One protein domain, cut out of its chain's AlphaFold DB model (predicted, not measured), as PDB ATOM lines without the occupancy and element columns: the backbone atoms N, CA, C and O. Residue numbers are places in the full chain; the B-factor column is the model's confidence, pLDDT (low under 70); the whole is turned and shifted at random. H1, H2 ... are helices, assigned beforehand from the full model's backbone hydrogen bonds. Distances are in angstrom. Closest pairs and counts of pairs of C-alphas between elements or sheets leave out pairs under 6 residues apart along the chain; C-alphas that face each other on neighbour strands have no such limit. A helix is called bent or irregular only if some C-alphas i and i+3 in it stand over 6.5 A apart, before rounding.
ATOM      1  N   ILE A   2     -37.289  65.672  59.791       70.56
ATOM      2  CA  ILE A   2     -37.066  65.809  58.337       70.56
ATOM      3  C   ILE A   2     -36.273  64.596  57.826       70.56
ATOM      4  O   ILE A   2     -36.531  64.112  56.726       70.56
ATOM      5  N   GLY A   3     -35.355  64.057  58.643       68.38
ATOM      6  CA  GLY A   3     -34.561  62.881  58.294       68.38
ATOM      7  C   GLY A   3     -35.413  61.627  58.136       68.38
ATOM      8  O   GLY A   3     -35.291  60.929  57.132       68.38
ATOM      9  N   LEU A   4     -36.327  61.377  59.078       74.06
ATOM     10  CA  LEU A   4     -37.218  60.217  59.020       74.06
ATOM     11  C   LEU A   4     -38.162  60.242  57.804       74.06
ATOM     12  O   LEU A   4     -38.295  59.230  57.122       74.06
ATOM     13  N   ALA A   5     -38.779  61.389  57.498       74.94
ATOM     14  CA  ALA A   5     -39.687  61.521  56.354       74.94
ATOM     15  C   ALA A   5     -38.966  61.273  55.016       74.94
ATOM     16  O   ALA A   5     -39.454  60.520  54.172       74.94
ATOM     17  N   ASN A   6     -37.759  61.825  54.861       77.06
ATOM     18  CA  ASN A   6     -36.917  61.559  53.695       77.06
ATOM     19  C   ASN A   6     -36.479  60.089  53.631       77.06
ATOM     20  O   ASN A   6     -36.480  59.498  52.553       77.06
ATOM     21  N   GLY A   7     -36.156  59.483  54.777       70.75
ATOM     22  CA  GLY A   7     -35.811  58.064  54.877       70.75
ATOM     23  C   GLY A   7     -36.950  57.147  54.429       70.75
ATOM     24  O   GLY A   7     -36.714  56.224  53.654       70.75
ATOM     25  N   ILE A   8     -38.189  57.438  54.837       77.94
ATOM     26  CA  ILE A   8     -39.386  56.685  54.426       77.94
ATOM     27  C   ILE A   8     -39.666  56.866  52.929       77.94
ATOM     28  O   ILE A   8     -39.936  55.889  52.236       77.94
ATOM     29  N   SER A   9     -39.551  58.091  52.401       77.19
ATOM     30  CA  SER A   9     -39.737  58.334  50.963       77.19
ATOM     31  C   SER A   9     -38.712  57.580  50.111       77.19
ATOM     32  O   SER A   9     -39.046  57.083  49.040       77.19
ATOM     33  N   VAL A  10     -37.465  57.492  50.577       72.75
ATOM     34  CA  VAL A  10     -36.381  56.789  49.881       72.75
ATOM     35  C   VAL A  10     -36.488  55.267  50.044       72.75
ATOM     36  O   VAL A  10     -36.152  54.537  49.112       72.75
ATOM     37  N   ALA A  11     -37.022  54.773  51.164       76.81
ATOM     38  CA  ALA A  11     -37.232  53.347  51.422       76.81
ATOM     39  C   ALA A  11     -38.109  52.646  50.367       76.81
ATOM     40  O   ALA A  11     -37.938  51.450  50.131       76.81
ATOM     41  N   GLY A  12     -38.990  53.373  49.670       74.38
ATOM     42  CA  GLY A  12     -39.769  52.821  48.555       74.38
ATOM     43  C   GLY A  12     -38.895  52.226  47.442       74.38
ATOM     44  O   GLY A  12     -39.248  51.202  46.859       74.38
ATOM     45  N   VAL A  13     -37.710  52.801  47.203       77.25
ATOM     46  CA  VAL A  13     -36.747  52.266  46.228       77.25
ATOM     47  C   VAL A  13     -36.214  50.905  46.688       77.25
ATOM     48  O   VAL A  13     -36.139  49.991  45.877       77.25
ATOM     49  N   SER A  14     -35.925  50.734  47.981       75.31
ATOM     50  CA  SER A  14     -35.433  49.473  48.568       75.31
ATOM     51  C   SER A  14     -36.419  48.329  48.381       75.31
ATOM     52  O   SER A  14     -36.064  47.236  47.947       75.31
ATOM     53  N   VAL A  15     -37.691  48.609  48.673       77.06
ATOM     54  CA  VAL A  15     -38.779  47.639  48.517       77.06
ATOM     55  C   VAL A  15     -38.940  47.260  47.044       77.06
ATOM     56  O   VAL A  15     -39.098  46.083  46.727       77.06
ATOM     57  N   GLY A  16     -38.826  48.239  46.141       75.69
ATOM     58  CA  GLY A  16     -38.821  48.004  44.701       75.69
ATOM     59  C   GLY A  16     -37.690  47.072  44.269       75.69
ATOM     60  O   GLY A  16     -37.958  46.069  43.618       75.69
ATOM     61  N   GLN A  17     -36.451  47.340  44.683       75.56
ATOM     62  CA  GLN A  17     -35.289  46.501  44.351       75.56
ATOM     63  C   GLN A  17     -35.399  45.074  44.913       75.56
ATOM     64  O   GLN A  17     -34.917  44.134  44.289       75.56
ATOM     65  N   MET A  18     -36.072  44.886  46.051       77.75
ATOM     66  CA  MET A  18     -36.298  43.561  46.639       77.75
ATOM     67  C   MET A  18     -37.332  42.739  45.858       77.75
ATOM     68  O   MET A  18     -37.155  41.541  45.649       77.75
ATOM     69  N   VAL A  19     -38.433  43.369  45.447       81.62
ATOM     70  CA  VAL A  19     -39.564  42.676  44.809       81.62
ATOM     71  C   VAL A  19     -39.355  42.513  43.302       81.62
ATOM     72  O   VAL A  19     -39.812  41.530  42.720       81.62
ATOM     73  N   PHE A  20     -38.650  43.448  42.662       78.81
ATOM     74  CA  PHE A  20     -38.521  43.523  41.206       78.81
ATOM     75  C   PHE A  20     -37.905  42.268  40.559       78.81
ATOM     76  O   PHE A  20     -38.504  41.777  39.600       78.81
ATOM     77  N   PRO A  21     -36.795  41.688  41.063       77.19
ATOM     78  CA  PRO A  21     -36.177  40.514  40.445       77.19
ATOM     79  C   PRO A  21     -37.058  39.259  40.524       77.19
ATOM     80  O   PRO A  21     -37.242  38.557  39.534       77.19
ATOM     81  N   SER A  22     -37.661  38.981  41.683       76.88
ATOM     82  CA  SER A  22     -38.545  37.817  41.821       76.88
ATOM     83  C   SER A  22     -39.814  37.986  40.987       76.88
ATOM     84  O   SER A  22     -40.251  37.047  40.323       76.88
ATOM     85  N   LEU A  23     -40.369  39.200  40.959       79.81
ATOM     86  CA  LEU A  23     -41.554  39.516  40.173       79.81
ATOM     87  C   LEU A  23     -41.297  39.338  38.669       79.81
ATOM     88  O   LEU A  23     -42.091  38.677  37.999       79.81
ATOM     89  N   ILE A  24     -40.180  39.854  38.136       80.44
ATOM     90  CA  ILE A  24     -39.864  39.729  36.705       80.44
ATOM     91  C   ILE A  24     -39.632  38.269  36.297       80.44
ATOM     92  O   ILE A  24     -40.097  37.853  35.235       80.44
ATOM     93  N   THR A  25     -38.999  37.454  37.146       78.06
ATOM     94  CA  THR A  25     -38.795  36.023  36.875       78.06
ATOM     95  C   THR A  25     -40.119  35.254  36.852       78.06
ATOM     96  O   THR A  25     -40.358  34.465  35.933       78.06
ATOM     97  N   THR A  26     -41.022  35.496  37.804       81.19
ATOM     98  CA  THR A  26     -42.349  34.853  37.824       81.19
ATOM     99  C   THR A  26     -43.209  35.286  36.632       81.19
ATOM    100  O   THR A  26     -43.893  34.467  36.016       81.19
ATOM    101  N   LEU A  27     -43.135  36.560  36.247       80.81
ATOM    102  CA  LEU A  27     -43.840  37.088  35.080       80.81
ATOM    103  C   LEU A  27     -43.315  36.495  33.770       80.81
ATOM    104  O   LEU A  27     -44.108  36.107  32.915       80.81
ATOM    105  N   ASN A  28     -41.995  36.380  33.623       78.12
ATOM    106  CA  ASN A  28     -41.380  35.854  32.407       78.12
ATOM    107  C   ASN A  28     -41.627  34.345  32.236       78.12
ATOM    108  O   ASN A  28     -41.817  33.879  31.117       78.12
ATOM    109  N   THR A  29     -41.681  33.583  33.333       81.25
ATOM    110  CA  THR A  29     -41.984  32.139  33.295       81.25
ATOM    111  C   THR A  29     -43.453  31.845  32.995       81.25
ATOM    112  O   THR A  29     -43.746  30.865  32.318       81.25
ATOM    113  N   THR A  30     -44.373  32.700  33.452       84.00
ATOM    114  CA  THR A  30     -45.822  32.467  33.303       84.00
ATOM    115  C   THR A  30     -46.399  33.091  32.027       84.00
ATOM    116  O   THR A  30     -47.242  32.486  31.372       84.00
ATOM    117  N   TYR A  31     -45.949  34.293  31.651       81.69
ATOM    118  CA  TYR A  31     -46.529  35.091  30.556       81.69
ATOM    119  C   TYR A  31     -45.542  35.396  29.417       81.69
ATOM    120  O   TYR A  31     -45.899  36.073  28.447       81.69
ATOM    121  N   GLY A  32     -44.297  34.921  29.522       82.00
ATOM    122  CA  GLY A  32     -43.219  35.255  28.596       82.00
ATOM    123  C   GLY A  32     -42.802  36.730  28.658       82.00
ATOM    124  O   GLY A  32     -43.429  37.568  29.314       82.00
ATOM    125  N   ALA A  33     -41.748  37.078  27.920       79.00
ATOM    126  CA  ALA A  33     -41.166  38.422  27.962       79.00
ATOM    127  C   ALA A  33     -42.146  39.520  27.499       79.00
ATOM    128  O   ALA A  33     -42.163  40.623  28.047       79.00
ATOM    129  N   ARG A  34     -43.007  39.206  26.516       80.50
ATOM    130  CA  ARG A  34     -44.021  40.141  25.999       80.50
ATOM    131  C   ARG A  34     -45.139  40.410  27.006       80.50
ATOM    132  O   ARG A  34     -45.532  41.562  27.157       80.50
ATOM    133  N   GLY A  35     -45.634  39.386  27.703       82.38
ATOM    134  CA  GLY A  35     -46.694  39.548  28.701       82.38
ATOM    135  C   GLY A  35     -46.196  40.195  29.996       82.38
ATOM    136  O   GLY A  35     -46.875  41.057  30.553       82.38
ATOM    137  N   GLY A  36     -44.973  39.864  30.426       84.19
ATOM    138  CA  GLY A  36     -44.353  40.469  31.608       84.19
ATOM    139  C   GLY A  36     -44.200  41.989  31.500       84.19
ATOM    140  O   GLY A  36     -44.533  42.705  32.443       84.19
ATOM    141  N   GLY A  37     -43.793  42.499  30.333       85.94
ATOM    142  CA  GLY A  37     -43.682  43.943  30.092       85.94
ATOM    143  C   GLY A  37     -45.012  44.694  30.227       85.94
ATOM    144  O   GLY A  37     -45.049  45.780  30.805       85.94
ATOM    145  N   VAL A  38     -46.121  44.098  29.767       88.69
ATOM    146  CA  VAL A  38     -47.464  44.695  29.893       88.69
ATOM    147  C   VAL A  38     -47.890  44.795  31.357       88.69
ATOM    148  O   VAL A  38     -48.412  45.826  31.779       88.69
ATOM    149  N   ILE A  39     -47.624  43.759  32.155       88.75
ATOM    150  CA  ILE A  39     -47.978  43.748  33.580       88.75
ATOM    151  C   ILE A  39     -47.141  44.782  34.352       88.75
ATOM    152  O   ILE A  39     -47.683  45.522  35.171       88.75
ATOM    153  N   MET A  40     -45.852  44.923  34.032       86.00
ATOM    154  CA  MET A  40     -44.999  45.959  34.631       86.00
ATOM    155  C   MET A  40     -45.458  47.373  34.255       86.00
ATOM    156  O   MET A  40     -45.522  48.249  35.118       86.00
ATOM    157  N   ALA A  41     -45.852  47.594  32.998       85.88
ATOM    158  CA  ALA A  41     -46.422  48.867  32.563       85.88
ATOM    159  C   ALA A  41     -47.732  49.193  33.304       85.88
ATOM    160  O   ALA A  41     -47.944  50.342  33.694       85.88
ATOM    161  N   ALA A  42     -48.579  48.190  33.562       90.75
ATOM    162  CA  ALA A  42     -49.805  48.360  34.336       90.75
ATOM    163  C   ALA A  42     -49.524  48.760  35.795       90.75
ATOM    164  O   ALA A  42     -50.184  49.664  36.312       90.75
ATOM    165  N   ILE A  43     -48.523  48.156  36.447       88.00
ATOM    166  CA  ILE A  43     -48.100  48.528  37.809       88.00
ATOM    167  C   ILE A  43     -47.568  49.968  37.830       88.00
ATOM    168  O   ILE A  43     -47.989  50.769  38.663       88.00
ATOM    169  N   CYS A  44     -46.703  50.337  36.879       86.75
ATOM    170  CA  CYS A  44     -46.206  51.709  36.750       86.75
ATOM    171  C   CYS A  44     -47.349  52.712  36.545       86.75
ATOM    172  O   CYS A  44     -47.346  53.782  37.152       86.75
ATOM    173  N   LEU A  45     -48.358  52.360  35.744       90.25
ATOM    174  CA  LEU A  45     -49.534  53.200  35.542       90.25
ATOM    175  C   LEU A  45     -50.331  53.395  36.840       90.25
ATOM    176  O   LEU A  45     -50.747  54.515  37.123       90.25
ATOM    177  N   HIS A  46     -50.487  52.357  37.668       89.44
ATOM    178  CA  HIS A  46     -51.135  52.481  38.981       89.44
ATOM    179  C   HIS A  46     -50.364  53.416  39.922       89.44
ATOM    180  O   HIS A  46     -50.974  54.233  40.615       89.44
ATOM    181  N   LEU A  47     -49.028  53.345  39.915       86.06
ATOM    182  CA  LEU A  47     -48.182  54.258  40.687       86.06
ATOM    183  C   LEU A  47     -48.326  55.706  40.202       86.06
ATOM    184  O   LEU A  47     -48.437  56.615  41.021       86.06
ATOM    185  N   LEU A  48     -48.391  55.925  38.884       87.12
ATOM    186  CA  LEU A  48     -48.612  57.248  38.294       87.12
ATOM    187  C   LEU A  48     -49.997  57.808  38.624       87.12
ATOM    188  O   LEU A  48     -50.111  58.985  38.956       87.12
ATOM    189  N   ILE A  49     -51.036  56.974  38.570       89.88
ATOM    190  CA  ILE A  49     -52.402  57.339  38.961       89.88
ATOM    191  C   ILE A  49     -52.425  57.742  40.439       89.88
ATOM    192  O   ILE A  49     -52.906  58.820  40.769       89.88
ATOM    193  N   THR A  50     -51.828  56.934  41.317       83.81
ATOM    194  CA  THR A  50     -51.725  57.228  42.757       83.81
ATOM    195  C   THR A  50     -50.965  58.531  43.017       83.81
ATOM    196  O   THR A  50     -51.404  59.355  43.815       83.81
ATOM    197  N   ALA A  51     -49.859  58.765  42.301       81.69
ATOM    198  CA  ALA A  51     -49.095  60.006  42.391       81.69
ATOM    199  C   ALA A  51     -49.884  61.224  41.880       81.69
ATOM    200  O   ALA A  51     -49.753  62.313  42.431       81.69
ATOM    201  N   ALA A  52     -50.716  61.045  40.851       82.69
ATOM    202  CA  ALA A  52     -51.570  62.097  40.305       82.69
ATOM    203  C   ALA A  52     -52.785  62.412  41.197       82.69
ATOM    204  O   ALA A  52     -53.268  63.542  41.186       82.69
ATOM    205  N   LEU A  53     -53.273  61.426  41.959       82.00
ATOM    206  CA  LEU A  53     -54.385  61.556  42.908       82.00
ATOM    207  C   LEU A  53     -53.967  62.143  44.260       82.00
ATOM    208  O   LEU A  53     -54.822  62.654  44.983       82.00
ATOM    209  N   MET A  54     -52.681  62.083  44.616       82.25
ATOM    210  CA  MET A  54     -52.186  62.708  45.840       82.25
ATOM    211  C   MET A  54     -52.428  64.232  45.774       82.25
ATOM    212  O   MET A  54     -51.975  64.886  44.830       82.25
ATOM    213  N   PHE A 179     -19.246  57.764  40.193       73.94
ATOM    214  CA  PHE A 179     -18.394  56.616  39.885       73.94
ATOM    215  C   PHE A 179     -18.794  55.360  40.668       73.94
ATOM    216  O   PHE A 179     -18.784  54.272  40.098       73.94
ATOM    217  N   GLY A 180     -19.181  55.508  41.939       69.56
ATOM    218  CA  GLY A 180     -19.727  54.411  42.742       69.56
ATOM    219  C   GLY A 180     -21.003  53.833  42.129       69.56
ATOM    220  O   GLY A 180     -21.075  52.631  41.889       69.56
ATOM    221  N   ASP A 181     -21.951  54.701  41.761       72.94
ATOM    222  CA  ASP A 181     -23.216  54.289  41.142       72.94
ATOM    223  C   ASP A 181     -22.973  53.573  39.785       72.94
ATOM    224  O   ASP A 181     -23.629  52.584  39.468       72.94
ATOM    225  N   VAL A 182     -21.987  54.014  38.989       72.00
ATOM    226  CA  VAL A 182     -21.591  53.332  37.738       72.00
ATOM    227  C   VAL A 182     -20.954  51.964  38.008       72.00
ATOM    228  O   VAL A 182     -21.199  51.010  37.263       72.00
ATOM    229  N   GLY A 183     -20.150  51.846  39.066       69.06
ATOM    230  CA  GLY A 183     -19.553  50.580  39.494       69.06
ATOM    231  C   GLY A 183     -20.607  49.547  39.894       69.06
ATOM    232  O   GLY A 183     -20.555  48.413  39.422       69.06
ATOM    233  N   ASP A 184     -21.602  49.953  40.682       66.12
ATOM    234  CA  ASP A 184     -22.722  49.102  41.108       66.12
ATOM    235  C   ASP A 184     -23.536  48.565  39.915       66.12
ATOM    236  O   ASP A 184     -23.781  47.360  39.781       66.12
ATOM    237  N   VAL A 185     -23.847  49.444  38.957       70.00
ATOM    238  CA  VAL A 185     -24.515  49.058  37.705       70.00
ATOM    239  C   VAL A 185     -23.659  48.074  36.902       70.00
ATOM    240  O   VAL A 185     -24.179  47.105  36.351       70.00
ATOM    241  N   SER A 186     -22.342  48.271  36.869       64.88
ATOM    242  CA  SER A 186     -21.415  47.384  36.156       64.88
ATOM    243  C   SER A 186     -21.359  45.984  36.780       64.88
ATOM    244  O   SER A 186     -21.336  44.984  36.059       64.88
ATOM    245  N   VAL A 187     -21.419  45.888  38.113       66.19
ATOM    246  CA  VAL A 187     -21.520  44.604  38.828       66.19
ATOM    247  C   VAL A 187     -22.816  43.881  38.467       66.19
ATOM    248  O   VAL A 187     -22.799  42.667  38.281       66.19
ATOM    249  N   SER A 188     -23.917  44.605  38.269       62.41
ATOM    250  CA  SER A 188     -25.199  44.014  37.864       62.41
ATOM    251  C   SER A 188     -25.180  43.379  36.468       62.41
ATOM    252  O   SER A 188     -25.988  42.493  36.202       62.41
ATOM    253  N   PHE A 189     -24.260  43.773  35.581       67.69
ATOM    254  CA  PHE A 189     -24.058  43.095  34.293       67.69
ATOM    255  C   PHE A 189     -23.189  41.844  34.414       67.69
ATOM    256  O   PHE A 189     -23.394  40.874  33.687       67.69
ATOM    257  N   ILE A 190     -22.231  41.855  35.340       66.25
ATOM    258  CA  ILE A 190     -21.278  40.760  35.521       66.25
ATOM    259  C   ILE A 190     -21.873  39.636  36.384       66.25
ATOM    260  O   ILE A 190     -21.711  38.457  36.080       66.25
ATOM    261  N   ALA A 191     -22.619  39.986  37.434       63.84
ATOM    262  CA  ALA A 191     -23.146  39.050  38.424       63.84
ATOM    263  C   ALA A 191     -24.100  37.980  37.850       63.84
ATOM    264  O   ALA A 191     -23.979  36.826  38.261       63.84
ATOM    265  N   PRO A 192     -25.004  38.274  36.892       56.56
ATOM    266  CA  PRO A 192     -25.852  37.254  36.276       56.56
ATOM    267  C   PRO A 192     -25.055  36.228  35.469       56.56
ATOM    268  O   PRO A 192     -25.396  35.050  35.502       56.56
ATOM    269  N   VAL A 193     -23.972  36.655  34.803       61.41
ATOM    270  CA  VAL A 193     -23.073  35.772  34.038       61.41
ATOM    271  C   VAL A 193     -22.337  34.809  34.976       61.41
ATOM    272  O   VAL A 193     -22.238  33.620  34.693       61.41
ATOM    273  N   PHE A 194     -21.905  35.283  36.148       59.06
ATOM    274  CA  PHE A 194     -21.354  34.408  37.192       59.06
ATOM    275  C   PHE A 194     -22.421  33.509  37.838       59.06
ATOM    276  O   PHE A 194     -22.147  32.362  38.187       59.06
ATOM    277  N   GLY A 195     -23.651  34.002  37.988       57.12
ATOM    278  CA  GLY A 195     -24.766  33.253  38.568       57.12
ATOM    279  C   GLY A 195     -25.223  32.070  37.710       57.12
ATOM    280  O   GLY A 195     -25.607  31.038  38.264       57.12
ATOM    281  N   THR A 196     -25.147  32.183  36.380       54.88
ATOM    282  CA  THR A 196     -25.443  31.074  35.457       54.88
ATOM    283  C   THR A 196     -24.397  29.962  35.518       54.88
ATOM    284  O   THR A 196     -24.762  28.794  35.432       54.88
ATOM    285  N   GLU A 197     -23.129  30.311  35.743       54.50
ATOM    286  CA  GLU A 197     -22.016  29.357  35.888       54.50
ATOM    287  C   GLU A 197     -22.077  28.578  37.215       54.50
ATOM    288  O   GLU A 197     -21.678  27.420  37.294       54.50
ATOM    289  N   LEU A 198     -22.639  29.181  38.268       56.81
ATOM    290  CA  LEU A 198     -22.728  28.582  39.605       56.81
ATOM    291  C   LEU A 198     -23.936  27.645  39.811       56.81
ATOM    292  O   LEU A 198     -24.080  27.095  40.904       56.81
ATOM    293  N   ALA A 199     -24.813  27.468  38.810       55.00
ATOM    294  CA  ALA A 199     -26.009  26.606  38.859       55.00
ATOM    295  C   ALA A 199     -26.839  26.742  40.159       55.00
ATOM    296  O   ALA A 199     -27.433  25.781  40.659       55.00
ATOM    297  N   LEU A 200     -26.860  27.942  40.748       61.47
ATOM    298  CA  LEU A 200     -27.475  28.171  42.050       61.47
ATOM    299  C   LEU A 200     -28.996  28.048  41.948       61.47
ATOM    300  O   LEU A 200     -29.645  28.702  41.133       61.47
ATOM    301  N   SER A 201     -29.566  27.215  42.820       64.19
ATOM    302  CA  SER A 201     -31.010  26.992  42.889       64.19
ATOM    303  C   SER A 201     -31.770  28.323  43.069       64.19
ATOM    304  O   SER A 201     -31.405  29.118  43.946       64.19
ATOM    305  N   PRO A 202     -32.853  28.575  42.306       62.06
ATOM    306  CA  PRO A 202     -33.584  29.851  42.301       62.06
ATOM    307  C   PRO A 202     -34.125  30.265  43.681       62.06
ATOM    308  O   PRO A 202     -34.304  31.450  43.961       62.06
ATOM    309  N   THR A 203     -34.318  29.311  44.595       67.25
ATOM    310  CA  THR A 203     -34.693  29.581  45.991       67.25
ATOM    311  C   THR A 203     -33.601  30.266  46.813       67.25
ATOM    312  O   THR A 203     -33.921  31.030  47.721       67.25
ATOM    313  N   ILE A 204     -32.321  30.025  46.519       74.56
ATOM    314  CA  ILE A 204     -31.196  30.646  47.240       74.56
ATOM    315  C   ILE A 204     -31.083  32.117  46.838       74.56
ATOM    316  O   ILE A 204     -30.956  32.984  47.701       74.56
ATOM    317  N   ILE A 205     -31.234  32.399  45.543       67.94
ATOM    318  CA  ILE A 205     -31.192  33.751  44.976       67.94
ATOM    319  C   ILE A 205     -32.355  34.594  45.518       67.94
ATOM    320  O   ILE A 205     -32.134  35.688  46.033       67.94
ATOM    321  N   ASN A 206     -33.577  34.050  45.517       66.31
ATOM    322  CA  ASN A 206     -34.742  34.738  46.084       66.31
ATOM    323  C   ASN A 206     -34.577  35.047  47.584       66.31
ATOM    324  O   ASN A 206     -34.944  36.133  48.033       66.31
ATOM    325  N   ARG A 207     -33.993  34.131  48.375       71.69
ATOM    326  CA  ARG A 207     -33.717  34.388  49.801       71.69
ATOM    327  C   ARG A 207     -32.623  35.437  49.997       71.69
ATOM    328  O   ARG A 207     -32.752  36.261  50.898       71.69
ATOM    329  N   ALA A 208     -31.582  35.439  49.167       71.12
ATOM    330  CA  ALA A 208     -30.506  36.424  49.241       71.12
ATOM    331  C   ALA A 208     -31.006  37.846  48.936       71.12
ATOM    332  O   ALA A 208     -30.708  38.773  49.686       71.12
ATOM    333  N   ILE A 209     -31.834  38.006  47.899       71.19
ATOM    334  CA  ILE A 209     -32.437  39.295  47.521       71.19
ATOM    335  C   ILE A 209     -33.358  39.816  48.629       71.19
ATOM    336  O   ILE A 209     -33.305  40.995  48.975       71.19
ATOM    337  N   ALA A 210     -34.155  38.934  49.242       73.56
ATOM    338  CA  ALA A 210     -35.005  39.302  50.371       73.56
ATOM    339  C   ALA A 210     -34.185  39.792  51.579       73.56
ATOM    340  O   ALA A 210     -34.508  40.819  52.173       73.56
ATOM    341  N   VAL A 211     -33.093  39.100  51.925       77.50
ATOM    342  CA  VAL A 211     -32.209  39.502  53.034       77.50
ATOM    343  C   VAL A 211     -31.500  40.825  52.733       77.50
ATOM    344  O   VAL A 211     -31.441  41.692  53.607       77.50
ATOM    345  N   ALA A 212     -31.021  41.018  51.503       71.44
ATOM    346  CA  ALA A 212     -30.412  42.274  51.071       71.44
ATOM    347  C   ALA A 212     -31.402  43.449  51.161       71.44
ATOM    348  O   ALA A 212     -31.064  44.502  51.700       71.44
ATOM    349  N   GLY A 213     -32.650  43.245  50.724       72.31
ATOM    350  CA  GLY A 213     -33.709  44.255  50.808       72.31
ATOM    351  C   GLY A 213     -34.063  44.652  52.244       72.31
ATOM    352  O   GLY A 213     -34.235  45.837  52.533       72.31
ATOM    353  N   VAL A 214     -34.114  43.688  53.170       79.00
ATOM    354  CA  VAL A 214     -34.329  43.963  54.603       79.00
ATOM    355  C   VAL A 214     -33.163  44.762  55.190       79.00
ATOM    356  O   VAL A 214     -33.390  45.726  55.923       79.00
ATOM    357  N   GLY A 215     -31.924  44.404  54.842       76.44
ATOM    358  CA  GLY A 215     -30.731  45.137  55.269       76.44
ATOM    359  C   GLY A 215     -30.727  46.588  54.785       76.44
ATOM    360  O   GLY A 215     -30.462  47.501  55.571       76.44
ATOM    361  N   ASP A 216     -31.091  46.819  53.524       75.94
ATOM    362  CA  ASP A 216     -31.179  48.165  52.952       75.94
ATOM    363  C   ASP A 216     -32.292  48.999  53.612       75.94
ATOM    364  O   ASP A 216     -32.086  50.163  53.968       75.94
ATOM    365  N   LEU A 217     -33.449  48.388  53.890       74.31
ATOM    366  CA  LEU A 217     -34.556  49.045  54.585       74.31
ATOM    367  C   LEU A 217     -34.164  49.478  56.005       74.31
ATOM    368  O   LEU A 217     -34.380  50.631  56.391       74.31
ATOM    369  N   ILE A 218     -33.555  48.571  56.774       80.25
ATOM    370  CA  ILE A 218     -33.086  48.847  58.138       80.25
ATOM    371  C   ILE A 218     -32.014  49.934  58.115       80.25
ATOM    372  O   ILE A 218     -32.044  50.835  58.951       80.25
ATOM    373  N   THR A 219     -31.106  49.894  57.142       75.06
ATOM    374  CA  THR A 219     -30.060  50.909  56.994       75.06
ATOM    375  C   THR A 219     -30.672  52.276  56.713       75.06
ATOM    376  O   THR A 219     -30.304  53.255  57.356       75.06
ATOM    377  N   ARG A 220     -31.669  52.374  55.830       73.31
ATOM    378  CA  ARG A 220     -32.313  53.652  55.489       73.31
ATOM    379  C   ARG A 220     -33.137  54.237  56.628       73.31
ATOM    380  O   ARG A 220     -33.011  55.426  56.924       73.31
ATOM    381  N   VAL A 221     -33.924  53.410  57.311       77.00
ATOM    382  CA  VAL A 221     -34.702  53.837  58.485       77.00
ATOM    383  C   VAL A 221     -33.770  54.173  59.652       77.00
ATOM    384  O   VAL A 221     -33.934  55.204  60.303       77.00
ATOM    385  N   GLY A 222     -32.746  53.349  59.874       74.94
ATOM    386  CA  GLY A 222     -31.749  53.518  60.925       74.94
ATOM    387  C   GLY A 222     -30.899  54.768  60.737       74.94
ATOM    388  O   GLY A 222     -30.743  55.535  61.679       74.94
ATOM    389  N   VAL A 223     -30.407  55.037  59.523       69.62
ATOM    390  CA  VAL A 223     -29.644  56.255  59.198       69.62
ATOM    391  C   VAL A 223     -30.530  57.497  59.300       69.62
ATOM    392  O   VAL A 223     -30.087  58.512  59.840       69.62
ATOM    393  N   GLY A 224     -31.788  57.423  58.849       68.75
ATOM    394  CA  GLY A 224     -32.761  58.509  59.004       68.75
ATOM    395  C   GLY A 224     -33.018  58.852  60.474       68.75
ATOM    396  O   GLY A 224     -32.935  60.018  60.863       68.75
ATOM    397  N   TRP A 225     -33.231  57.833  61.311       70.38
ATOM    398  CA  TRP A 225     -33.421  57.983  62.755       70.38
ATOM    399  C   TRP A 225     -32.154  58.454  63.483       70.38
ATOM    400  O   TRP A 225     -32.215  59.336  64.342       70.38
ATOM    401  N   LEU A 226     -30.987  57.920  63.114       69.31
ATOM    402  CA  LEU A 226     -29.691  58.293  63.684       69.31
ATOM    403  C   LEU A 226     -29.336  59.754  63.372       69.31
ATOM    404  O   LEU A 226     -28.746  60.441  64.204       69.31
ATOM    405  N   THR A 227     -29.739  60.249  62.200       65.94
ATOM    406  CA  THR A 227     -29.507  61.639  61.776       65.94
ATOM    407  C   THR A 227     -30.414  62.638  62.501       65.94
ATOM    408  O   THR A 227     -30.014  63.789  62.696       65.94
ATOM    409  N   ASP A 228     -31.602  62.208  62.937       67.56
ATOM    410  CA  ASP A 228     -32.542  63.029  63.709       67.56
ATOM    411  C   ASP A 228     -32.157  63.125  65.209       67.56
ATOM    412  O   ASP A 228     -32.701  63.970  65.923       67.56
ATOM    413  N   ARG A 229     -31.185  62.336  65.712       73.88
ATOM    414  CA  ARG A 229     -30.691  62.479  67.097       73.88
ATOM    415  C   ARG A 229     -29.768  63.704  67.267       73.88
ATOM    416  O   ARG A 229     -28.774  63.836  66.547       73.88
ATOM    417  N   PRO A 230     -29.987  64.545  68.301       58.31
ATOM    418  CA  PRO A 230     -29.202  65.764  68.541       58.31
ATOM    419  C   PRO A 230     -27.718  65.498  68.851       58.31
ATOM    420  O   PRO A 230     -26.876  66.353  68.599       58.31
ATOM    421  N   ALA A 231     -27.367  64.290  69.307       60.28
ATOM    422  CA  ALA A 231     -25.985  63.882  69.583       60.28
ATOM    423  C   ALA A 231     -25.101  63.717  68.323       60.28
ATOM    424  O   ALA A 231     -23.878  63.649  68.436       60.28
ATOM    425  N   CYS A 232     -25.689  63.662  67.121       55.03
ATOM    426  CA  CYS A 232     -24.965  63.502  65.851       55.03
ATOM    427  C   CYS A 232     -24.895  64.794  65.012       55.03
ATOM    428  O   CYS A 232     -24.342  64.789  63.904       55.03
ATOM    429  N   VAL A 233     -25.409  65.915  65.530       54.62
ATOM    430  CA  VAL A 233     -25.356  67.240  64.893       54.62
ATOM    431  C   VAL A 233     -23.914  67.762  64.954       54.62
ATOM    432  O   VAL A 233     -23.511  68.445  65.884       54.62
ATOM    433  N   GLY A 234     -23.098  67.352  63.982       59.72
ATOM    434  CA  GLY A 234     -21.682  67.728  63.866       59.72
ATOM    435  C   GLY A 234     -20.779  66.624  63.303       59.72
ATOM    436  O   GLY A 234     -19.747  66.923  62.715       59.72
TER     437      GLY A 234
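AT A GLANCE: This is residues 2 to 54 and 179 to 234 of the 268 residues of an uncharacterized protein of Schistosoma bovis (UniProt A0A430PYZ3). Two long helical stretches, H1a and H3, pack side by side and run opposite ways, and two further helical pieces splay away from this pair. H1 folds back sharply near residues 31 and 32, and its second arm, H1b, opens from H1a like the other limb of a narrow V, while H2 stands off by itself and reaches the beginning of H3 through residues 198 to 201. The printed part has 109 residues with three named helices, in the order H1, H2, H3, and no named strand; the class is all helix. The whole is loose, with a radius of gyration of the C-alphas of 17.5 A and spans of 51 by 40 by 27 A.

IN THESE COORDINATES: H1, residues 2 to 53, was assigned as one helix by its hydrogen bonds but is bent, with C-alphas 30 and 33 at 9.3 A. Its arm H1a, residues 2 to 30, begins at C-alpha 2 at (-37.066, 65.809, 58.337) and measures 42.6 A. H1a is itself irregular, with C-alphas 18 and 21 at 6.9 A, and has a kink of 38 degrees near residue 20. The arm H1b, residues 33 to 53, measures 30.6 A. After the cut comes H2, residues 179 to 197, beginning at C-alpha 179 at (-18.394, 56.616, 39.885) and measuring 27.8 A. H2 is neither bent nor irregular, but only just: C-alphas 189 and 192 are 6.4 A apart; it has a kink of 27 degrees near residue 190. H3, residues 202 to 228, measures 39.5 A and ends at C-alpha 228 at (-32.542, 63.029, 63.709).

HOW THE PARTS SIT: H1a and H1b touch through residues 24 to 28 and 33 to 39 alone; their closest C-alphas are those of Leu 27 and Gly 36, 4.9 A apart. The two arms run opposite ways at a shallow tilt of 26 degrees. H1a also touches H3, with 32 pairs of C-alphas within 8 A, the closest being those of Leu 4 and Gly 224 at 4.8 A. H1a and H3 run opposite ways at a shallow tilt of 9 degrees. H1b and H3 are apart. H2 touches no helix: it is apart from H1a, from H1b and from H3. In H3 every O i to N i+4 pair is within hydrogen-bond range; the counts are 20 of 25 in H1a, 16 of 17 in H1b and 12 of 15 in H2.

THE WHOLE: The C-alphas farthest apart are those of Gly 32 and Ala 231, at 52.9 A. Residues 55 to 178 are cut out, and C-alphas 54 and 179 are 34.8 A apart across the cut. The link from H2 to H3, 4 residues, is tight. Residues 41 to 54, 179 to 194 and 196 to 201 stand free. The mean pLDDT of the printed part is 73.9, and 34 residues are under 70, among them 186 to 203 and 230 to 234.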